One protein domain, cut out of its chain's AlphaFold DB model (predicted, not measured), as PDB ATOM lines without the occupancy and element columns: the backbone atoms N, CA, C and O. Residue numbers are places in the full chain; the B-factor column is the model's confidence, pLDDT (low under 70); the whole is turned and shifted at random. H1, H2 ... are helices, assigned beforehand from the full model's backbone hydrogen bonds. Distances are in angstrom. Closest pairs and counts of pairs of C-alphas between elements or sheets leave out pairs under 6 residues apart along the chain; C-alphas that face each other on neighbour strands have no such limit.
ATOM      1  N   LEU A   2      38.020  40.229  37.269       50.28
ATOM      2  CA  LEU A   2      38.469  39.165  36.354       50.28
ATOM      3  C   LEU A   2      38.804  37.829  37.055       50.28
ATOM      4  O   LEU A   2      38.339  36.780  36.627       50.28
ATOM      5  N   THR A   3      39.536  37.865  38.171       53.81
ATOM      6  CA  THR A   3      39.875  36.683  38.989       53.81
ATOM      7  C   THR A   3      38.652  35.976  39.574       53.81
ATOM      8  O   THR A   3      38.625  34.752  39.613       53.81
ATOM      9  N   PHE A   4      37.619  36.727  39.964       53.19
ATOM     10  CA  PHE A   4      36.353  36.165  40.444       53.19
ATOM     11  C   PHE A   4      35.634  35.392  39.330       53.19
ATOM     12  O   PHE A   4      35.241  34.250  39.540       53.19
ATOM     13  N   PHE A   5      35.573  35.952  38.115       54.75
ATOM     14  CA  PHE A   5      35.030  35.251  36.945       54.75
ATOM     15  C   PHE A   5      35.836  33.994  36.579       54.75
ATOM     16  O   PHE A   5      35.247  32.988  36.203       54.75
ATOM     17  N   HIS A   6      37.165  34.005  36.707       52.69
ATOM     18  CA  HIS A   6      37.986  32.826  36.394       52.69
ATOM     19  C   HIS A   6      37.792  31.691  37.402       52.69
ATOM     20  O   HIS A   6      37.698  30.535  36.997       52.69
ATOM     21  N   ILE A   7      37.702  32.016  38.696       62.94
ATOM     22  CA  ILE A   7      37.397  31.030  39.741       62.94
ATOM     23  C   ILE A   7      36.024  30.412  39.469       62.94
ATOM     24  O   ILE A   7      35.913  29.194  39.471       62.94
ATOM     25  N   PHE A   8      35.043  31.246  39.123       57.41
ATOM     26  CA  PHE A   8      33.673  30.855  38.808       57.41
ATOM     27  C   PHE A   8      33.530  29.957  37.570       57.41
ATOM     28  O   PHE A   8      32.869  28.923  37.579       57.41
ATOM     29  N   TYR A   9      34.129  30.349  36.445       59.88
ATOM     30  CA  TYR A   9      34.071  29.532  35.232       59.88
ATOM     31  C   TYR A   9      34.890  28.246  35.399       59.88
ATOM     32  O   TYR A   9      34.502  27.199  34.881       59.88
ATOM     33  N   GLY A  10      35.992  28.311  36.153       66.12
ATOM     34  CA  GLY A  10      36.809  27.156  36.509       66.12
ATOM     35  C   GLY A  10      36.051  26.138  37.362       66.12
ATOM     36  O   GLY A  10      36.049  24.952  37.025       66.12
ATOM     37  N   SER A  11      35.359  26.579  38.418       59.16
ATOM     38  CA  SER A  11      34.484  25.725  39.230       59.16
ATOM     39  C   SER A  11      33.351  25.155  38.380       59.16
ATOM     40  O   SER A  11      33.212  23.936  38.321       59.16
ATOM     41  N   ALA A  12      32.614  25.973  37.627       59.62
ATOM     42  CA  ALA A  12      31.527  25.504  36.761       59.62
ATOM     43  C   ALA A  12      31.966  24.407  35.766       59.62
ATOM     44  O   ALA A  12      31.248  23.420  35.576       59.62
ATOM     45  N   LEU A  13      33.162  24.525  35.176       66.44
ATOM     46  CA  LEU A  13      33.719  23.523  34.260       66.44
ATOM     47  C   LEU A  13      34.010  22.190  34.969       66.44
ATOM     48  O   LEU A  13      33.614  21.130  34.480       66.44
ATOM     49  N   VAL A  14      34.670  22.233  36.132       67.88
ATOM     50  CA  VAL A  14      34.957  21.035  36.942       67.88
ATOM     51  C   VAL A  14      33.656  20.330  37.331       67.88
ATOM     52  O   VAL A  14      33.557  19.104  37.254       67.88
ATOM     53  N   LEU A  15      32.627  21.101  37.683       61.41
ATOM     54  CA  LEU A  15      31.319  20.587  38.086       61.41
ATOM     55  C   LEU A  15      30.561  19.947  36.902       61.41
ATOM     56  O   LEU A  15      29.943  18.893  37.064       61.41
ATOM     57  N   LEU A  16      30.671  20.506  35.692       64.31
ATOM     58  CA  LEU A  16      30.085  19.934  34.472       64.31
ATOM     59  C   LEU A  16      30.710  18.580  34.105       64.31
ATOM     60  O   LEU A  16      29.997  17.645  33.728       64.31
ATOM     61  N   VAL A  17      32.028  18.439  34.271       71.00
ATOM     62  CA  VAL A  17      32.733  17.161  34.064       71.00
ATOM     63  C   VAL A  17      32.211  16.094  35.029       71.00
ATOM     64  O   VAL A  17      31.907  14.974  34.613       71.00
ATOM     65  N   VAL A  18      32.034  16.443  36.305       67.44
ATOM     66  CA  VAL A  18      31.475  15.540  37.324       67.44
ATOM     67  C   VAL A  18      30.051  15.095  36.967       67.44
ATOM     68  O   VAL A  18      29.737  13.905  37.069       67.44
ATOM     69  N   ALA A  19      29.204  16.009  36.485       61.97
ATOM     70  CA  ALA A  19      27.845  15.691  36.043       61.97
ATOM     71  C   ALA A  19      27.821  14.715  34.853       61.97
ATOM     72  O   ALA A  19      27.053  13.748  34.854       61.97
ATOM     73  N   PHE A  20      28.702  14.910  33.867       70.25
ATOM     74  CA  PHE A  20      28.830  14.005  32.721       70.25
ATOM     75  C   PHE A  20      29.272  12.597  33.134       70.25
ATOM     76  O   PHE A  20      28.714  11.603  32.658       70.25
ATOM     77  N   VAL A  21      30.238  12.498  34.052       73.12
ATOM     78  CA  VAL A  21      30.688  11.212  34.604       73.12
ATOM     79  C   VAL A  21      29.543  10.518  35.344       73.12
ATOM     80  O   VAL A  21      29.306   9.327  35.124       73.12
ATOM     81  N   TYR A  22      28.779  11.251  36.159       68.75
ATOM     82  CA  TYR A  22      27.622  10.714  36.879       68.75
ATOM     83  C   TYR A  22      26.553  10.142  35.936       68.75
ATOM     84  O   TYR A  22      26.123   8.993  36.098       68.75
ATOM     85  N   LEU A  23      26.154  10.910  34.917       67.44
ATOM     86  CA  LEU A  23      25.185  10.476  33.908       67.44
ATOM     87  C   LEU A  23      25.685   9.252  33.135       67.44
ATOM     88  O   LEU A  23      24.942   8.285  32.965       67.44
ATOM     89  N   GLY A  24      26.956   9.252  32.725       71.44
ATOM     90  CA  GLY A  24      27.571   8.134  32.012       71.44
ATOM     91  C   GLY A  24      27.582   6.838  32.826       71.44
ATOM     92  O   GLY A  24      27.272   5.768  32.294       71.44
ATOM     93  N   VAL A  25      27.887   6.920  34.123       70.50
ATOM     94  CA  VAL A  25      27.858   5.766  35.032       70.50
ATOM     95  C   VAL A  25      26.422   5.276  35.234       70.50
ATOM     96  O   VAL A  25      26.155   4.088  35.060       70.50
ATOM     97  N   THR A  26      25.482   6.182  35.511       67.31
ATOM     98  CA  THR A  26      24.069   5.842  35.749       67.31
ATOM     99  C   THR A  26      23.429   5.189  34.522       67.31
ATOM    100  O   THR A  26      22.774   4.155  34.638       67.31
ATOM    101  N   TYR A  27      23.691   5.726  33.328       69.56
ATOM    102  CA  TYR A  27      23.202   5.184  32.059       69.56
ATOM    103  C   TYR A  27      23.740   3.780  31.753       69.56
ATOM    104  O   TYR A  27      23.032   2.916  31.234       69.56
ATOM    105  N   ARG A  28      25.009   3.514  32.072       66.44
ATOM    106  CA  ARG A  28      25.589   2.176  31.886       66.44
ATOM    107  C   ARG A  28      24.999   1.159  32.866       66.44
ATOM    108  O   ARG A  28      24.857  -0.008  32.511       66.44
ATOM    109  N   ILE A  29      24.633   1.597  34.067       66.00
ATOM    110  CA  ILE A  29      24.043   0.745  35.106       66.00
ATOM    111  C   ILE A  29      22.585   0.424  34.792       66.00
ATOM    112  O   ILE A  29      22.203  -0.739  34.884       66.00
ATOM    113  N   SER A  30      21.801   1.400  34.329       63.12
ATOM    114  CA  SER A  30      20.397   1.180  33.951       63.12
ATOM    115  C   SER A  30      20.227   0.215  32.774       63.12
ATOM    116  O   SER A  30      19.214  -0.469  32.686       63.12
ATOM    117  N   ARG A  31      21.232   0.091  31.898       65.44
ATOM    118  CA  ARG A  31      21.255  -0.910  30.817       65.44
ATOM    119  C   ARG A  31      21.755  -2.298  31.239       65.44
ATOM    120  O   ARG A  31      22.011  -3.125  30.368       65.44
ATOM    121  N   GLY A  32      21.963  -2.553  32.531       58.19
ATOM    122  CA  GLY A  32      22.429  -3.854  33.023       58.19
ATOM    123  C   GLY A  32      23.855  -4.218  32.587       58.19
ATOM    124  O   GLY A  32      24.278  -5.357  32.753       58.19
ATOM    125  N   LYS A  33      24.646  -3.266  32.060       63.38
ATOM    126  CA  LYS A  33      26.030  -3.547  31.627       63.38
ATOM    127  C   LYS A  33      26.964  -3.904  32.789       63.38
ATOM    128  O   LYS A  33      28.034  -4.446  32.548       63.38
ATOM    129  N   PHE A  34      26.575  -3.582  34.023       62.25
ATOM    130  CA  PHE A  34      27.341  -3.889  35.236       62.25
ATOM    131  C   PHE A  34      26.723  -4.994  36.103       62.25
ATOM    132  O   PHE A  34      27.381  -5.468  37.028       62.25
ATOM    133  N   MET A  35      25.473  -5.385  35.844       66.06
ATOM    134  CA  MET A  35      24.763  -6.420  36.595       66.06
ATOM    135  C   MET A  35      23.616  -6.960  35.740       66.06
ATOM    136  O   MET A  35      22.823  -6.174  35.223       66.06
ATOM    137  N   SER A  36      23.529  -8.285  35.592       73.25
ATOM    138  CA  SER A  36      22.399  -8.925  34.917       73.25
ATOM    139  C   SER A  36      21.096  -8.574  35.639       73.25
ATOM    140  O   SER A  36      21.042  -8.569  36.871       73.25
ATOM    141  N   VAL A  37      20.026  -8.330  34.879       74.56
ATOM    142  CA  VAL A  37      18.676  -8.098  35.426       74.56
ATOM    143  C   VAL A  37      18.243  -9.266  36.320       74.56
ATOM    144  O   VAL A  37      17.578  -9.065  37.335       74.56
ATOM    145  N   GLN A  38      18.672 -10.485  35.988       77.12
ATOM    146  CA  GLN A  38      18.363 -11.688  36.755       77.12
ATOM    147  C   GLN A  38      19.103 -11.727  38.101       77.12
ATOM    148  O   GLN A  38      18.490 -12.036  39.122       77.12
ATOM    149  N   ASP A  39      20.379 -11.333  38.129       76.88
ATOM    150  CA  ASP A  39      21.153 -11.218  39.373       76.88
ATOM    151  C   ASP A  39      20.570 -10.130  40.279       76.88
ATOM    152  O   ASP A  39      20.475 -10.296  41.497       76.88
ATOM    153  N   GLN A  40      20.119  -9.025  39.677       77.12
ATOM    154  CA  GLN A  40      19.450  -7.946  40.389       77.12
ATOM    155  C   GLN A  40      18.124  -8.421  41.000       77.12
ATOM    156  O   GLN A  40      17.877  -8.168  42.178       77.12
ATOM    157  N   ALA A  41      17.303  -9.160  40.249       77.69
ATOM    158  CA  ALA A  41      16.051  -9.725  40.749       77.69
ATOM    159  C   ALA A  41      16.283 -10.712  41.908       77.69
ATOM    160  O   ALA A  41      15.641 -10.604  42.952       77.69
ATOM    161  N   GLN A  42      17.253 -11.624  41.779       83.50
ATOM    162  CA  GLN A  42      17.610 -12.556  42.856       83.50
ATOM    163  C   GLN A  42      18.125 -11.842  44.109       83.50
ATOM    164  O   GLN A  42      17.878 -12.293  45.230       83.50
ATOM    165  N   HIS A  43      18.842 -10.731  43.940       81.69
ATOM    166  CA  HIS A  43      19.291  -9.920  45.061       81.69
ATOM    167  C   HIS A  43      18.122  -9.234  45.774       81.69
ATOM    168  O   HIS A  43      18.093  -9.199  47.004       81.69
ATOM    169  N   VAL A  44      17.162  -8.685  45.026       82.06
ATOM    170  CA  VAL A  44      15.964  -8.055  45.600       82.06
ATOM    171  C   VAL A  44      15.173  -9.074  46.416       82.06
ATOM    172  O   VAL A  44      14.864  -8.802  47.570       82.06
ATOM    173  N   ILE A  45      14.955 -10.278  45.879       84.69
ATOM    174  CA  ILE A  45      14.256 -11.362  46.588       84.69
ATOM    175  C   ILE A  45      14.986 -11.741  47.885       84.69
ATOM    176  O   ILE A  45      14.354 -11.886  48.928       84.69
ATOM    177  N   ARG A  46      16.323 -11.853  47.857       85.19
ATOM    178  CA  ARG A  46      17.124 -12.137  49.062       85.19
ATOM    179  C   ARG A  46      17.025 -11.037  50.121       85.19
ATOM    180  O   ARG A  46      16.980 -11.355  51.308       85.19
ATOM    181  N   ILE A  47      16.996  -9.764  49.719       84.69
ATOM    182  CA  ILE A  47      16.776  -8.650  50.657       84.69
ATOM    183  C   ILE A  47      15.382  -8.752  51.276       84.69
ATOM    184  O   ILE A  47      15.251  -8.586  52.485       84.69
ATOM    185  N   ASP A  48      14.366  -9.038  50.469       85.38
ATOM    186  CA  ASP A  48      12.976  -9.066  50.921       85.38
ATOM    187  C   ASP A  48      12.744 -10.204  51.933       85.38
ATOM    188  O   ASP A  48      12.222  -9.996  53.029       85.38
ATOM    189  N   GLN A  49      13.289 -11.393  51.652       87.75
ATOM    190  CA  GLN A  49      13.334 -12.512  52.603       87.75
ATOM    191  C   GLN A  49      14.100 -12.161  53.891       87.75
ATOM    192  O   GLN A  49      13.710 -12.549  54.998       87.75
ATOM    193  N   PHE A  50      15.189 -11.397  53.782       88.25
ATOM    194  CA  PHE A  50      15.934 -10.923  54.945       88.25
ATOM    195  C   PHE A  50      15.128  -9.912  55.778       88.25
ATOM    196  O   PHE A  50      15.165  -9.956  57.006       88.25
ATOM    197  N   HIS A  51      14.367  -9.020  55.144       89.25
ATOM    198  CA  HIS A  51      13.510  -8.054  55.835       89.25
ATOM    199  C   HIS A  51      12.367  -8.724  56.595       89.25
ATOM    200  O   HIS A  51      12.089  -8.313  57.721       89.25
ATOM    201  N   GLN A  52      11.785  -9.790  56.041       87.12
ATOM    202  CA  GLN A  52      10.764 -10.597  56.721       87.12
ATOM    203  C   GLN A  52      11.296 -11.247  58.006       87.12
ATOM    204  O   GLN A  52      10.583 -11.335  59.004       87.12
ATOM    205  N   THR A  53      12.565 -11.662  58.009       88.00
ATOM    206  CA  THR A  53      13.211 -12.297  59.170       88.00
ATOM    207  C   THR A  53      13.835 -11.292  60.147       88.00
ATOM    208  O   THR A  53      14.014 -11.609  61.320       88.00
ATOM    209  N   HIS A  54      14.127 -10.062  59.706       87.94
ATOM    210  CA  HIS A  54      14.812  -9.031  60.497       87.94
ATOM    211  C   HIS A  54      14.062  -7.682  60.463       87.94
ATOM    212  O   HIS A  54      14.505  -6.727  59.810       87.94
ATOM    213  N   PRO A  55      12.978  -7.518  61.252       86.69
ATOM    214  CA  PRO A  55      12.138  -6.313  61.226       86.69
ATOM    215  C   PRO A  55      12.863  -5.039  61.694       86.69
ATOM    216  O   PRO A  55      12.427  -3.919  61.419       86.69
ATOM    217  N   ALA A  56      13.976  -5.164  62.422       85.88
ATOM    218  CA  ALA A  56      14.829  -4.025  62.770       85.88
ATOM    219  C   ALA A  56      15.612  -3.492  61.555       85.88
ATOM    220  O   ALA A  56      15.759  -2.278  61.400       85.88
ATOM    221  N   ALA A  57      16.075  -4.382  60.670       82.81
ATOM    222  CA  ALA A  57      16.778  -4.005  59.448       82.81
ATOM    223  C   ALA A  57      15.827  -3.381  58.419       82.81
ATOM    224  O   ALA A  57      16.204  -2.411  57.763       82.81
ATOM    225  N   MET A  58      14.584  -3.872  58.338       87.31
ATOM    226  CA  MET A  58      13.522  -3.267  57.524       87.31
ATOM    227  C   MET A  58      13.238  -1.822  57.958       87.31
ATOM    228  O   MET A  58      13.363  -0.899  57.160       87.31
ATOM    229  N   ARG A  59      13.008  -1.582  59.258       86.81
ATOM    230  CA  ARG A  59      12.790  -0.221  59.791       86.81
ATOM    231  C   ARG A  59      13.940   0.741  59.484       86.81
ATOM    232  O   ARG A  59      13.719   1.938  59.280       86.81
ATOM    233  N   LEU A  60      15.175   0.238  59.483       84.31
ATOM    234  CA  LEU A  60      16.352   1.023  59.130       84.31
ATOM    235  C   LEU A  60      16.422   1.291  57.619       84.31
ATOM    236  O   LEU A  60      16.758   2.406  57.226       84.31
ATOM    237  N   HIS A  61      16.064   0.312  56.788       84.62
ATOM    238  CA  HIS A  61      15.941   0.470  55.340       84.62
ATOM    239  C   HIS A  61      14.901   1.539  54.973       84.62
ATOM    240  O   HIS A  61      15.228   2.481  54.253       84.62
ATOM    241  N   ASP A  62      13.710   1.495  55.572       86.06
ATOM    242  CA  ASP A  62      12.653   2.497  55.357       86.06
ATOM    243  C   ASP A  62      13.079   3.892  55.820       86.06
ATOM    244  O   ASP A  62      12.682   4.917  55.264       86.06
ATOM    245  N   ARG A  63      13.887   3.967  56.885       84.56
ATOM    246  CA  ARG A  63      14.473   5.233  57.341       84.56
ATOM    247  C   ARG A  63      15.451   5.784  56.301       84.56
ATOM    248  O   ARG A  63      15.399   6.979  56.029       84.56
ATOM    249  N   VAL A  64      16.308   4.944  55.718       81.81
ATOM    250  CA  VAL A  64      17.222   5.351  54.635       81.81
ATOM    251  C   VAL A  64      16.431   5.856  53.429       81.81
ATOM    252  O   VAL A  64      16.707   6.958  52.961       81.81
ATOM    253  N   GLN A  65      15.412   5.118  52.978       82.06
ATOM    254  CA  GLN A  65      14.578   5.534  51.847       82.06
ATOM    255  C   GLN A  65      13.887   6.882  52.096       82.06
ATOM    256  O   GLN A  65      13.917   7.762  51.237       82.06
ATOM    257  N   ARG A  66      13.323   7.089  53.294       84.31
ATOM    258  CA  ARG A  66      12.693   8.366  53.666       84.31
ATOM    259  C   ARG A  66      13.671   9.535  53.622       84.31
ATOM    260  O   ARG A  66      13.356  10.561  53.029       84.31
ATOM    261  N   TRP A  67      14.862   9.392  54.202       79.50
ATOM    262  CA  TRP A  67      15.862  10.466  54.165       79.50
ATOM    263  C   TRP A  67      16.408  10.719  52.758       79.50
ATOM    264  O   TRP A  67      16.673  11.867  52.407       79.50
ATOM    265  N   GLN A  68      16.519   9.684  51.923       78.81
ATOM    266  CA  GLN A  68      16.868   9.847  50.511       78.81
ATOM    267  C   GLN A  68      15.796  10.615  49.736       78.81
ATOM    268  O   GLN A  68      16.146  11.497  48.952       78.81
ATOM    269  N   LEU A  69      14.514  10.331  49.984       78.69
ATOM    270  CA  LEU A  69      13.402  11.070  49.390       78.69
ATOM    271  C   LEU A  69      13.417  12.540  49.829       78.69
ATOM    272  O   LEU A  69      13.333  13.423  48.982       78.69
ATOM    273  N   ILE A  70      13.603  12.808  51.127       79.25
ATOM    274  CA  ILE A  70      13.727  14.175  51.661       79.25
ATOM    275  C   ILE A  70      14.908  14.902  51.008       79.25
ATOM    276  O   ILE A  70      14.751  16.031  50.553       79.25
ATOM    277  N   SER A  71      16.072  14.252  50.900       73.44
ATOM    278  CA  SER A  71      17.245  14.806  50.211       73.44
ATOM    279  C   SER A  71      16.944  15.117  48.741       73.44
ATOM    280  O   SER A  71      17.357  16.161  48.242       73.44
ATOM    281  N   LEU A  72      16.202  14.254  48.041       74.31
ATOM    282  CA  LEU A  72      15.823  14.470  46.643       74.31
ATOM    283  C   LEU A  72      14.862  15.656  46.491       74.31
ATOM    284  O   LEU A  72      15.100  16.511  45.642       74.31
ATOM    285  N   ILE A  73      13.839  15.749  47.345       76.81
ATOM    286  CA  ILE A  73      12.903  16.883  47.377       76.81
ATOM    287  C   ILE A  73      13.653  18.182  47.688       76.81
ATOM    288  O   ILE A  73      13.467  19.172  46.989       76.81
ATOM    289  N   ALA A  74      14.541  18.174  48.685       73.50
ATOM    290  CA  ALA A  74      15.341  19.340  49.044       73.50
ATOM    291  C   ALA A  74      16.279  19.767  47.903       73.50
ATOM    292  O   ALA A  74      16.398  20.957  47.632       73.50
ATOM    293  N   THR A  75      16.891  18.814  47.189       71.06
ATOM    294  CA  THR A  75      17.740  19.111  46.020       71.06
ATOM    295  C   THR A  75      16.908  19.725  44.892       71.06
ATOM    296  O   THR A  75      17.301  20.726  44.302       71.06
ATOM    297  N   ALA A  76      15.735  19.152  44.606       73.38
ATOM    298  CA  ALA A  76      14.826  19.668  43.587       73.38
ATOM    299  C   ALA A  76      14.308  21.070  43.942       73.38
ATOM    300  O   ALA A  76      14.248  21.934  43.072       73.38
ATOM    301  N   ALA A  77      13.995  21.321  45.215       69.62
ATOM    302  CA  ALA A  77      13.601  22.637  45.706       69.62
ATOM    303  C   ALA A  77      14.749  23.651  45.599       69.62
ATOM    304  O   ALA A  77      14.533  24.753  45.101       69.62
ATOM    305  N   ALA A  78      15.968  23.271  45.997       67.06
ATOM    306  CA  ALA A  78      17.156  24.117  45.888       67.06
ATOM    307  C   ALA A  78      17.482  24.490  44.435       67.06
ATOM    308  O   ALA A  78      17.978  25.583  44.191       67.06
ATOM    309  N   LEU A  79      17.164  23.614  43.479       69.19
ATOM    310  CA  LEU A  79      17.261  23.901  42.052       69.19
ATOM    311  C   LEU A  79      16.129  24.801  41.557       69.19
ATOM    312  O   LEU A  79      16.385  25.805  40.907       69.19
ATOM    313  N   ALA A  80      14.875  24.432  41.821       68.81
ATOM    314  CA  ALA A  80      13.718  25.061  41.195       68.81
ATOM    315  C   ALA A  80      13.385  26.436  41.784       68.81
ATOM    316  O   ALA A  80      13.015  27.337  41.033       68.81
ATOM    317  N   LEU A  81      13.515  26.619  43.103       70.44
ATOM    318  CA  LEU A  81      13.132  27.865  43.778       70.44
ATOM    319  C   LEU A  81      13.897  29.092  43.252       70.44
ATOM    320  O   LEU A  81      13.243  30.102  42.993       70.44
ATOM    321  N   PRO A  82      15.220  29.025  43.004       65.25
ATOM    322  CA  PRO A  82      15.950  30.109  42.351       65.25
ATOM    323  C   PRO A  82      15.404  30.477  40.969       65.25
ATOM    324  O   PRO A  82      15.171  31.653  40.705       65.25
ATOM    325  N   PHE A  83      15.145  29.492  40.100       64.75
ATOM    326  CA  PHE A  83      14.618  29.758  38.756       64.75
ATOM    327  C   PHE A  83      13.194  30.315  38.790       64.75
ATOM    328  O   PHE A  83      12.901  31.280  38.088       64.75
ATOM    329  N   ILE A  84      12.319  29.748  39.626       67.38
ATOM    330  CA  ILE A  84      10.949  30.243  39.817       67.38
ATOM    331  C   ILE A  84      10.991  31.699  40.284       67.38
ATOM    332  O   ILE A  84      10.263  32.538  39.768       67.38
ATOM    333  N   TRP A  85      11.874  32.038  41.217       64.62
ATOM    334  CA  TRP A  85      11.971  33.408  41.701       64.62
ATOM    335  C   TRP A  85      12.492  34.387  40.645       64.62
ATOM    336  O   TRP A  85      11.888  35.437  40.464       64.62
ATOM    337  N   ILE A  86      13.539  34.027  39.893       62.72
ATOM    338  CA  ILE A  86      14.060  34.868  38.799       62.72
ATOM    339  C   ILE A  86      12.970  35.145  37.749       62.72
ATOM    340  O   ILE A  86      12.867  36.261  37.249       62.72
ATOM    341  N   ILE A  87      12.150  34.141  37.421       62.72
ATOM    342  CA  ILE A  87      11.115  34.250  36.383       62.72
ATOM    343  C   ILE A  87       9.892  35.038  36.876       62.72
ATOM    344  O   ILE A  87       9.385  35.893  36.153       62.72
ATOM    345  N   PHE A  88       9.394  34.749  38.081       61.44
ATOM    346  CA  PHE A  88       8.112  35.281  38.564       61.44
ATOM    347  C   PHE A  88       8.245  36.524  39.450       61.44
ATOM    348  O   PHE A  88       7.283  37.278  39.590       61.44
ATOM    349  N   PHE A  89       9.419  36.763  40.034       62.94
ATOM    350  CA  PHE A  89       9.654  37.823  41.014       62.94
ATOM    351  C   PHE A  89      10.950  38.612  40.751       62.94
ATOM    352  O   PHE A  89      11.716  38.838  41.689       62.94
ATOM    353  N   PRO A  90      11.201  39.109  39.522       57.56
ATOM    354  CA  PRO A  90      12.466  39.763  39.166       57.56
ATOM    355  C   PRO A  90      12.807  41.007  40.012       57.56
ATOM    356  O   PRO A  90      13.964  41.407  40.049       57.56
ATOM    357  N   ASN A  91      11.828  41.591  40.720       58.75
ATOM    358  CA  ASN A  91      11.988  42.773  41.580       58.75
ATOM    359  C   ASN A  91      11.476  42.567  43.024       58.75
ATOM    360  O   ASN A  91      11.312  43.544  43.756       58.75
ATOM    361  N   PHE A  92      11.145  41.336  43.435       46.50
ATOM    362  CA  PHE A  92      10.464  41.082  44.713       46.50
ATOM    363  C   PHE A  92      11.359  40.327  45.703       46.50
ATOM    364  O   PHE A  92      11.534  39.114  45.611       46.50
ATOM    365  N   GLY A  93      11.873  41.050  46.701       55.53
ATOM    366  CA  GLY A  93      12.773  40.529  47.734       55.53
ATOM    367  C   GLY A  93      14.220  40.962  47.507       55.53
ATOM    368  O   GLY A  93      14.685  41.053  46.374       55.53
ATOM    369  N   SER A  94      14.944  41.269  48.587       63.41
ATOM    370  CA  SER A  94      16.367  41.581  48.462       63.41
ATOM    371  C   SER A  94      17.133  40.320  48.033       63.41
ATOM    372  O   SER A  94      16.807  39.226  48.507       63.41
ATOM    373  N   PRO A  95      18.184  40.439  47.202       62.12
ATOM    374  CA  PRO A  95      19.089  39.326  46.896       62.12
ATOM    375  C   PRO A  95      19.574  38.601  48.163       62.12
ATOM    376  O   PRO A  95      19.723  37.382  48.189       62.12
ATOM    377  N   THR A  96      19.711  39.343  49.263       63.50
ATOM    378  CA  THR A  96      20.030  38.847  50.604       63.50
ATOM    379  C   THR A  96      18.975  37.888  51.175       63.50
ATOM    380  O   THR A  96      19.336  36.901  51.811       63.50
ATOM    381  N   GLY A  97      17.682  38.151  50.956       64.06
ATOM    382  CA  GLY A  97      16.571  37.288  51.381       64.06
ATOM    383  C   GLY A  97      16.492  35.977  50.594       64.06
ATOM    384  O   GLY A  97      16.157  34.931  51.148       64.06
ATOM    385  N   MET A  98      16.863  36.006  49.314       66.12
ATOM    386  CA  MET A  98      16.965  34.791  48.508       66.12
ATOM    387  C   MET A  98      18.198  33.968  48.907       66.12
ATOM    388  O   MET A  98      18.085  32.773  49.167       66.12
ATOM    389  N   LEU A  99      19.365  34.600  49.058       66.12
ATOM    390  CA  LEU A  99      20.583  33.919  49.515       66.12
ATOM    391  C   LEU A  99      20.408  33.266  50.896       66.12
ATOM    392  O   LEU A  99      20.934  32.176  51.127       66.12
ATOM    393  N   SER A 100      19.639  33.882  51.798       65.56
ATOM    394  CA  SER A 100      19.326  33.297  53.105       65.56
ATOM    395  C   SER A 100      18.340  32.127  53.016       65.56
ATOM    396  O   SER A 100      18.584  31.109  53.664       65.56
ATOM    397  N   LEU A 101      17.296  32.196  52.176       68.50
ATOM    398  CA  LEU A 101      16.397  31.060  51.909       68.50
ATOM    399  C   LEU A 101      17.173  29.854  51.362       68.50
ATOM    400  O   LEU A 101      17.010  28.733  51.845       68.50
ATOM    401  N   VAL A 102      18.051  30.087  50.386       67.62
ATOM    402  CA  VAL A 102      18.904  29.032  49.830       67.62
ATOM    403  C   VAL A 102      19.854  28.506  50.916       67.62
ATOM    404  O   VAL A 102      20.006  27.293  51.044       67.62
ATOM    405  N   GLY A 103      20.407  29.381  51.772       64.12
ATOM    406  CA  GLY A 103      21.209  29.009  52.951       64.12
ATOM    407  C   GLY A 103      20.503  28.024  53.882       64.12
ATOM    408  O   GLY A 103      21.074  27.004  54.273       64.12
ATOM    409  N   VAL A 104      19.237  28.297  54.194       72.50
ATOM    410  CA  VAL A 104      18.396  27.417  55.016       72.50
ATOM    411  C   VAL A 104      18.148  26.078  54.314       72.50
ATOM    412  O   VAL A 104      18.238  25.031  54.957       72.50
ATOM    413  N   LEU A 105      17.896  26.078  53.000       70.19
ATOM    414  CA  LEU A 105      17.719  24.845  52.223       70.19
ATOM    415  C   LEU A 105      18.999  24.001  52.179       70.19
ATOM    416  O   LEU A 105      18.925  22.785  52.343       70.19
ATOM    417  N   ALA A 106      20.168  24.625  52.023       68.75
ATOM    418  CA  ALA A 106      21.459  23.941  52.046       68.75
ATOM    419  C   ALA A 106      21.744  23.297  53.414       68.75
ATOM    420  O   ALA A 106      22.179  22.145  53.482       68.75
ATOM    421  N   LEU A 107      21.437  23.995  54.511       70.31
ATOM    422  CA  LEU A 107      21.528  23.440  55.866       70.31
ATOM    423  C   LEU A 107      20.568  22.261  56.062       70.31
ATOM    424  O   LEU A 107      20.988  21.201  56.527       70.31
ATOM    425  N   ALA A 108      19.303  22.405  55.662       70.62
ATOM    426  CA  ALA A 108      18.315  21.329  55.745       70.62
ATOM    427  C   ALA A 108      18.746  20.090  54.942       70.62
ATOM    428  O   ALA A 108      18.604  18.958  55.410       70.62
ATOM    429  N   LEU A 109      19.331  20.300  53.762       72.94
ATOM    430  CA  LEU A 109      19.850  19.239  52.904       72.94
ATOM    431  C   LEU A 109      21.069  18.552  53.527       72.94
ATOM    432  O   LEU A 109      21.119  17.325  53.552       72.94
ATOM    433  N   THR A 110      21.988  19.322  54.115       73.12
ATOM    434  CA  THR A 110      23.149  18.790  54.848       73.12
ATOM    435  C   THR A 110      22.705  17.902  56.013       73.12
ATOM    436  O   THR A 110      23.220  16.798  56.189       73.12
ATOM    437  N   ILE A 111      21.702  18.339  56.780       75.31
ATOM    438  CA  ILE A 111      21.124  17.557  57.882       75.31
ATOM    439  C   ILE A 111      20.491  16.266  57.348       75.31
ATOM    440  O   ILE A 111      20.775  15.179  57.859       75.31
ATOM    441  N   ALA A 112      19.664  16.356  56.303       75.38
ATOM    442  CA  ALA A 112      19.014  15.192  55.703       75.38
ATOM    443  C   ALA A 112      20.033  14.174  55.161       75.38
ATOM    444  O   ALA A 112      19.880  12.966  55.366       75.38
ATOM    445  N   GLU A 113      21.102  14.643  54.516       73.69
ATOM    446  CA  GLU A 113      22.182  13.789  54.026       73.69
ATOM    447  C   GLU A 113      22.982  13.151  55.156       73.69
ATOM    448  O   GLU A 113      23.255  11.952  55.092       73.69
ATOM    449  N   TRP A 114      23.300  13.894  56.217       78.06
ATOM    450  CA  TRP A 114      23.988  13.353  57.386       78.06
ATOM    451  C   TRP A 114      23.211  12.188  58.016       78.06
ATOM    452  O   TRP A 114      23.765  11.106  58.251       78.06
ATOM    453  N   TYR A 115      21.904  12.361  58.235       78.62
ATOM    454  CA  TYR A 115      21.046  11.300  58.773       78.62
ATOM    455  C   TYR A 115      20.875  10.124  57.805       78.62
ATOM    456  O   TYR A 115      20.882   8.967  58.249       78.62
ATOM    457  N   SER A 116      20.769  10.393  56.500       77.75
ATOM    458  CA  SER A 116      20.747   9.365  55.454       77.75
ATOM    459  C   SER A 116      22.023   8.521  55.485       77.75
ATOM    460  O   SER A 116      21.954   7.299  55.629       77.75
ATOM    461  N   LEU A 117      23.194   9.165  55.444       75.50
ATOM    462  CA  LEU A 117      24.506   8.519  55.438       75.50
ATOM    463  C   LEU A 117      24.739   7.691  56.696       75.50
ATOM    464  O   LEU A 117      25.175   6.544  56.607       75.50
ATOM    465  N   THR A 118      24.400   8.236  57.863       81.12
ATOM    466  CA  THR A 118      24.540   7.524  59.138       81.12
ATOM    467  C   THR A 118      23.665   6.269  59.164       81.12
ATOM    468  O   THR A 118      24.114   5.189  59.558       81.12
ATOM    469  N   SER A 119      22.416   6.383  58.699       78.50
ATOM    470  CA  SER A 119      21.480   5.255  58.627       78.50
ATOM    471  C   SER A 119      21.940   4.211  57.607       78.50
ATOM    472  O   SER A 119      21.912   3.013  57.888       78.50
ATOM    473  N   MET A 120      22.444   4.659  56.456       79.38
ATOM    474  CA  MET A 120      22.975   3.798  55.406       79.38
ATOM    475  C   MET A 120      24.249   3.081  55.854       79.38
ATOM    476  O   MET A 120      24.422   1.907  55.538       79.38
ATOM    477  N   HIS A 121      25.121   3.738  56.621       82.19
ATOM    478  CA  HIS A 121      26.320   3.114  57.172       82.19
ATOM    479  C   HIS A 121      25.959   1.950  58.100       82.19
ATOM    480  O   HIS A 121      26.486   0.849  57.937       82.19
ATOM    481  N   ARG A 122      24.997   2.158  59.009       81.81
ATOM    482  CA  ARG A 122      24.477   1.098  59.891       81.81
ATOM    483  C   ARG A 122      23.836  -0.039  59.094       81.81
ATOM    484  O   ARG A 122      24.144  -1.202  59.338       81.81
ATOM    485  N   LEU A 123      23.006   0.280  58.099       82.31
ATOM    486  CA  LEU A 123      22.365  -0.728  57.248       82.31
ATOM    487  C   LEU A 123      23.403  -1.536  56.462       82.31
ATOM    488  O   LEU A 123      23.310  -2.755  56.365       82.31
ATOM    489  N   ARG A 124      24.441  -0.867  55.956       82.06
ATOM    490  CA  ARG A 124      25.550  -1.501  55.247       82.06
ATOM    491  C   ARG A 124      26.345  -2.428  56.157       82.06
ATOM    492  O   ARG A 124      26.745  -3.486  55.695       82.06
ATOM    493  N   GLN A 125      26.570  -2.081  57.423       84.50
ATOM    494  CA  GLN A 125      27.215  -2.996  58.371       84.50
ATOM    495  C   GLN A 125      26.387  -4.276  58.561       84.50
ATOM    496  O   GLN A 125      26.940  -5.367  58.429       84.50
ATOM    497  N   ILE A 126      25.068  -4.147  58.747       82.94
ATOM    498  CA  ILE A 126      24.149  -5.292  58.863       82.94
ATOM    499  C   ILE A 126      24.193  -6.142  57.590       82.94
ATOM    500  O   ILE A 126      24.409  -7.349  57.653       82.94
ATOM    501  N   TYR A 127      24.062  -5.529  56.414       84.38
ATOM    502  CA  TYR A 127      24.116  -6.259  55.146       84.38
ATOM    503  C   TYR A 127      25.480  -6.904  54.893       84.38
ATOM    504  O   TYR A 127      25.538  -7.979  54.300       84.38
ATOM    505  N   ARG A 128      26.584  -6.304  55.362       84.19
ATOM    506  CA  ARG A 128      27.925  -6.902  55.259       84.19
ATOM    507  C   ARG A 128      28.017  -8.189  56.063       84.19
ATOM    508  O   ARG A 128      28.552  -9.168  55.555       84.19
ATOM    509  N   GLN A 129      27.500  -8.170  57.288       85.50
ATOM    510  CA  GLN A 129      27.494  -9.329  58.183       85.50
ATOM    511  C   GLN A 129      26.688 -10.496  57.595       85.50
ATOM    512  O   GLN A 129      27.073 -11.645  57.774       85.50
ATOM    513  N   HIS A 130      25.641 -10.200  56.821       82.69
ATOM    514  CA  HIS A 130      24.751 -11.199  56.220       82.69
ATOM    515  C   HIS A 130      25.040 -11.482  54.733       82.69
ATOM    516  O   HIS A 130      24.245 -12.135  54.069       82.69
ATOM    517  N   GLN A 131      26.166 -10.996  54.190       81.38
ATOM    518  CA  GLN A 131      26.564 -11.173  52.780       81.38
ATOM    519  C   GLN A 131      25.545 -10.648  51.740       81.38
ATOM    520  O   GLN A 131      25.492 -11.116  50.606       81.38
ATOM    521  N   LEU A 132      24.775  -9.616  52.098       79.19
ATOM    522  CA  LEU A 132      23.729  -8.990  51.273       79.19
ATOM    523  C   LEU A 132      24.208  -7.714  50.547       79.19
ATOM    524  O   LEU A 132      23.401  -6.873  50.157       79.19
ATOM    525  N   ILE A 133      25.525  -7.498  50.424       73.50
ATOM    526  CA  ILE A 133      26.075  -6.285  49.793       73.50
ATOM    527  C   ILE A 133      26.343  -6.502  48.307       73.50
ATOM    528  O   ILE A 133      27.238  -7.256  47.926       73.50
ATOM    529  N   ILE A 134      25.706  -5.674  47.479       65.50
ATOM    530  CA  ILE A 134      26.136  -5.433  46.102       65.50
ATOM    531  C   ILE A 134      27.379  -4.533  46.105       65.50
ATOM    532  O   ILE A 134      27.322  -3.383  46.548       65.50
ATOM    533  N   LYS A 135      28.505  -5.021  45.565       62.97
ATOM    534  CA  LYS A 135      29.783  -4.279  45.510       62.97
ATOM    535  C   LYS A 135      29.696  -2.927  44.772       62.97
ATOM    536  O   LYS A 135      30.476  -2.033  45.080       62.97
ATOM    537  N   LEU A 136      28.737  -2.761  43.852       56.81
ATOM    538  CA  LEU A 136      28.560  -1.565  43.011       56.81
ATOM    539  C   LEU A 136      27.782  -0.416  43.695       56.81
ATOM    540  O   LEU A 136      28.049   0.761  43.455       56.81
ATOM    541  N   LEU A 137      26.847  -0.750  44.591       65.25
ATOM    542  CA  LEU A 137      25.951   0.199  45.264       65.25
ATOM    543  C   LEU A 137      26.651   1.350  46.029       65.25
ATOM    544  O   LEU A 137      26.169   2.482  45.969       65.25
ATOM    545  N   PRO A 138      27.781   1.137  46.736       61.00
ATOM    546  CA  PRO A 138      28.422   2.216  47.485       61.00
ATOM    547  C   PRO A 138      29.133   3.244  46.593       61.00
ATOM    548  O   PRO A 138      29.228   4.403  46.986       61.00
ATOM    549  N   HIS A 139      29.607   2.855  45.405       63.78
ATOM    550  CA  HIS A 139      30.233   3.795  44.462       63.78
ATOM    551  C   HIS A 139      29.183   4.690  43.802       63.78
ATOM    552  O   HIS A 139      29.395   5.890  43.661       63.78
ATOM    553  N   LEU A 140      28.017   4.122  43.489       64.75
ATOM    554  CA  LEU A 140      26.859   4.869  43.000       64.75
ATOM    555  C   LEU A 140      26.364   5.916  43.989       64.75
ATOM    556  O   LEU A 140      26.068   7.039  43.598       64.75
ATOM    557  N   HIS A 141      26.290   5.559  45.271       66.69
ATOM    558  CA  HIS A 141      25.841   6.495  46.294       66.69
ATOM    559  C   HIS A 141      26.831   7.649  46.484       66.69
ATOM    560  O   HIS A 141      26.413   8.794  46.610       66.69
ATOM    561  N   LEU A 142      28.140   7.364  46.468       65.94
ATOM    562  CA  LEU A 142      29.172   8.403  46.512       65.94
ATOM    563  C   LEU A 142      29.055   9.341  45.302       65.94
ATOM    564  O   LEU A 142      29.010  10.553  45.469       65.94
ATOM    565  N   LEU A 143      28.936   8.776  44.100       65.31
ATOM    566  CA  LEU A 143      28.753   9.523  42.856       65.31
ATOM    567  C   LEU A 143      27.481  10.384  42.872       65.31
ATOM    568  O   LEU A 143      27.524  11.539  42.461       65.31
ATOM    569  N   SER A 144      26.368   9.858  43.390       68.25
ATOM    570  CA  SER A 144      25.117  10.610  43.541       68.25
ATOM    571  C   SER A 144      25.249  11.759  44.530       68.25
ATOM    572  O   SER A 144      24.702  12.831  44.283       68.25
ATOM    573  N   LEU A 145      25.973  11.553  45.628       68.31
ATOM    574  CA  LEU A 145      26.199  12.590  46.624       68.31
ATOM    575  C   LEU A 145      27.062  13.711  46.038       68.31
ATOM    576  O   LEU A 145      26.670  14.871  46.085       68.31
ATOM    577  N   ILE A 146      28.163  13.362  45.368       68.56
ATOM    578  CA  ILE A 146      29.003  14.331  44.652       68.56
ATOM    579  C   ILE A 146      28.164  15.108  43.620       68.56
ATOM    580  O   ILE A 146      28.246  16.334  43.562       68.56
ATOM    581  N   TYR A 147      27.308  14.432  42.848       67.31
ATOM    582  CA  TYR A 147      26.414  15.085  41.886       67.31
ATOM    583  C   TYR A 147      25.454  16.094  42.544       67.31
ATOM    584  O   TYR A 147      25.287  17.208  42.056       67.31
ATOM    585  N   LYS A 148      24.844  15.753  43.683       68.12
ATOM    586  CA  LYS A 148      23.940  16.670  44.398       68.12
ATOM    587  C   LYS A 148      24.667  17.909  44.912       68.12
ATOM    588  O   LYS A 148      24.206  19.024  44.680       68.12
ATOM    589  N   TRP A 149      25.825  17.726  45.546       68.56
ATOM    590  CA  TRP A 149      26.649  18.839  46.021       68.56
ATOM    591  C   TRP A 149      27.100  19.745  44.881       68.56
ATOM    592  O   TRP A 149      27.017  20.964  44.994       68.56
ATOM    593  N   THR A 150      27.522  19.160  43.760       65.19
ATOM    594  CA  THR A 150      27.954  19.936  42.593       65.19
ATOM    595  C   THR A 150      26.821  20.775  42.006       65.19
ATOM    596  O   THR A 150      27.012  21.961  41.749       65.19
ATOM    597  N   VAL A 151      25.620  20.215  41.882       65.00
ATOM    598  CA  VAL A 151      24.422  20.936  41.432       65.00
ATOM    599  C   VAL A 151      24.057  22.106  42.358       65.00
ATOM    600  O   VAL A 151      23.729  23.195  41.883       65.00
ATOM    601  N   ILE A 152      24.147  21.911  43.675       66.88
ATOM    602  CA  ILE A 152      23.890  22.974  44.658       66.88
ATOM    603  C   ILE A 152      24.918  24.097  44.506       66.88
ATOM    604  O   ILE A 152      24.533  25.260  44.422       66.88
ATOM    605  N   ILE A 153      26.206  23.756  44.405       68.19
ATOM    606  CA  ILE A 153      27.286  24.737  44.232       68.19
ATOM    607  C   ILE A 153      27.082  25.555  42.950       68.19
ATOM    608  O   ILE A 153      27.131  26.778  43.025       68.19
ATOM    609  N   ILE A 154      26.763  24.921  41.810       65.12
ATOM    610  CA  ILE A 154      26.468  25.632  40.547       65.12
ATOM    611  C   ILE A 154      25.329  26.635  40.741       65.12
ATOM    612  O   ILE A 154      25.402  27.767  40.269       65.12
ATOM    613  N   THR A 155      24.268  26.219  41.433       63.62
ATOM    614  CA  THR A 155      23.089  27.065  41.649       63.62
ATOM    615  C   THR A 155      23.434  28.282  42.510       63.62
ATOM    616  O   THR A 155      23.023  29.401  42.204       63.62
ATOM    617  N   TYR A 156      24.243  28.080  43.553       65.88
ATOM    618  CA  TYR A 156      24.749  29.149  44.417       65.88
ATOM    619  C   TYR A 156      25.642  30.134  43.689       65.88
ATOM    620  O   TYR A 156      25.504  31.346  43.847       65.88
ATOM    621  N   GLU A 157      26.560  29.604  42.897       64.88
ATOM    622  CA  GLU A 157      27.439  30.397  42.070       64.88
ATOM    623  C   GLU A 157      26.598  31.235  41.090       64.88
ATOM    624  O   GLU A 157      26.690  32.464  41.100       64.88
ATOM    625  N   ALA A 158      25.673  30.637  40.336       63.88
ATOM    626  CA  ALA A 158      24.806  31.369  39.407       63.88
ATOM    627  C   ALA A 158      24.037  32.530  40.077       63.88
ATOM    628  O   ALA A 158      23.985  33.635  39.531       63.88
ATOM    629  N   LEU A 159      23.507  32.313  41.286       64.69
ATOM    630  CA  LEU A 159      22.855  33.347  42.101       64.69
ATOM    631  C   LEU A 159      23.818  34.454  42.553       64.69
ATOM    632  O   LEU A 159      23.470  35.637  42.504       64.69
ATOM    633  N   GLY A 160      25.029  34.092  42.980       65.31
ATOM    634  CA  GLY A 160      26.071  35.047  43.358       65.31
ATOM    635  C   GLY A 160      26.478  35.941  42.188       65.31
ATOM    636  O   GLY A 160      26.565  37.158  42.345       65.31
ATOM    637  N   LEU A 161      26.633  35.364  40.992       65.31
ATOM    638  CA  LEU A 161      26.929  36.116  39.772       65.31
ATOM    639  C   LEU A 161      25.801  37.076  39.394       65.31
ATOM    640  O   LEU A 161      26.075  38.238  39.095       65.31
ATOM    641  N   ALA A 162      24.550  36.610  39.443       63.31
ATOM    642  CA  ALA A 162      23.382  37.448  39.185       63.31
ATOM    643  C   ALA A 162      23.316  38.631  40.166       63.31
ATOM    644  O   ALA A 162      23.075  39.766  39.760       63.31
ATOM    645  N   THR A 163      23.624  38.386  41.443       62.59
ATOM    646  CA  THR A 163      23.667  39.426  42.480       62.59
ATOM    647  C   THR A 163      24.799  40.428  42.237       62.59
ATOM    648  O   THR A 163      24.585  41.632  42.344       62.59
ATOM    649  N   CYS A 164      25.999  39.968  41.866       64.88
ATOM    650  CA  CYS A 164      27.111  40.856  41.517       64.88
ATOM    651  C   CYS A 164      26.805  41.711  40.280       64.88
ATOM    652  O   CYS A 164      27.126  42.895  40.277       64.88
ATOM    653  N   TYR A 165      26.173  41.147  39.248       63.38
ATOM    654  CA  TYR A 165      25.732  41.928  38.091       63.38
ATOM    655  C   TYR A 165      24.711  42.997  38.493       63.38
ATOM    656  O   TYR A 165      24.868  44.150  38.106       63.38
ATOM    657  N   ALA A 166      23.727  42.648  39.325       60.97
ATOM    658  CA  ALA A 166      22.721  43.596  39.798       60.97
ATOM    659  C   ALA A 166      23.298  44.722  40.681       60.97
ATOM    660  O   ALA A 166      22.769  45.824  40.665       60.97
ATOM    661  N   LEU A 167      24.362  44.458  41.451       61.88
ATOM    662  CA  LEU A 167      24.976  45.445  42.353       61.88
ATOM    663  C   LEU A 167      26.003  46.369  41.684       61.88
ATOM    664  O   LEU A 167      26.261  47.448  42.208       61.88
ATOM    665  N   PHE A 168      26.656  45.923  40.608       62.16
ATOM    666  CA  PHE A 168      27.788  46.645  40.008       62.16
ATOM    667  C   PHE A 168      27.542  47.135  38.576       62.16
ATOM    668  O   PHE A 168      28.312  47.966  38.100       62.16
ATOM    669  N   TYR A 169      26.528  46.616  37.880       52.53
ATOM    670  CA  TYR A 169      26.205  46.987  36.495       52.53
ATOM    671  C   TYR A 169      24.812  47.626  36.337       52.53
ATOM    672  O   TYR A 169      24.394  47.871  35.206       52.53
ATOM    673  N   PHE A 170      24.131  47.921  37.449       46.41
ATOM    674  CA  PHE A 170      22.927  48.750  37.525       46.41
ATOM    675  C   PHE A 170      23.144  49.895  38.516       46.41
ATOM    676  O   PHE A 170      23.795  49.644  39.556       46.41
TER     677      PHE A 170
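What this domain is: This is residues 2 to 170 of the 170 residues of an uncharacterized protein of Lactobacillus hammesii DSM 16381 (UniProt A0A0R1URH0). Four long helices, H1, H3, H4 and H5, run along a rod, with shorter H2 crossing one end. H3, H4 and H5 make an up-and-down bundle, each running against the one before, and H1 packs on H5. The printed part has 169 residues with five named helices, H1 to H5 in order, and is all helix; it is loose, radius of gyration of the C-alphas 20.1 A, spanning 65 by 31 by 26 A.

How they stand to each other: Find H1, residues 2 to 30; it touches H5, residues 137 to 168, closest at C-alphas 15 and 150, 5.7 A. H2, residues 37 to 53, only just touches H3, residues 55 to 88, only at the corner, with 3 pairs of C-alphas within 8 A, the closest 51 and 58, 5.1 A. H3 and H4, residues 95 to 129, form a hairpin at 21 degrees, closest at C-alphas 67 and 116, 5.2 A. Every O i to N i+4 pair is within hydrogen-bond range in H1, H2, H4 and H5; in H3, 28 of 30.

Where its parts are: From C-alpha 2 at (38.469, 39.165, 36.354), H1 runs 42.1 A. H3, 47.5 A, has a kink of 29 degrees near residue 82; H4 runs 50.6 A. H5 runs 46.8 A to C-alpha 168 at (27.788, 46.645, 40.008).

The domain as a whole: C-alphas 53 and 170 are farthest apart, 65.5 A. The printed part has no cut, and no link is long. Mean pLDDT of the printed part is 70.7; residues 134 to 170, among others, are under 70.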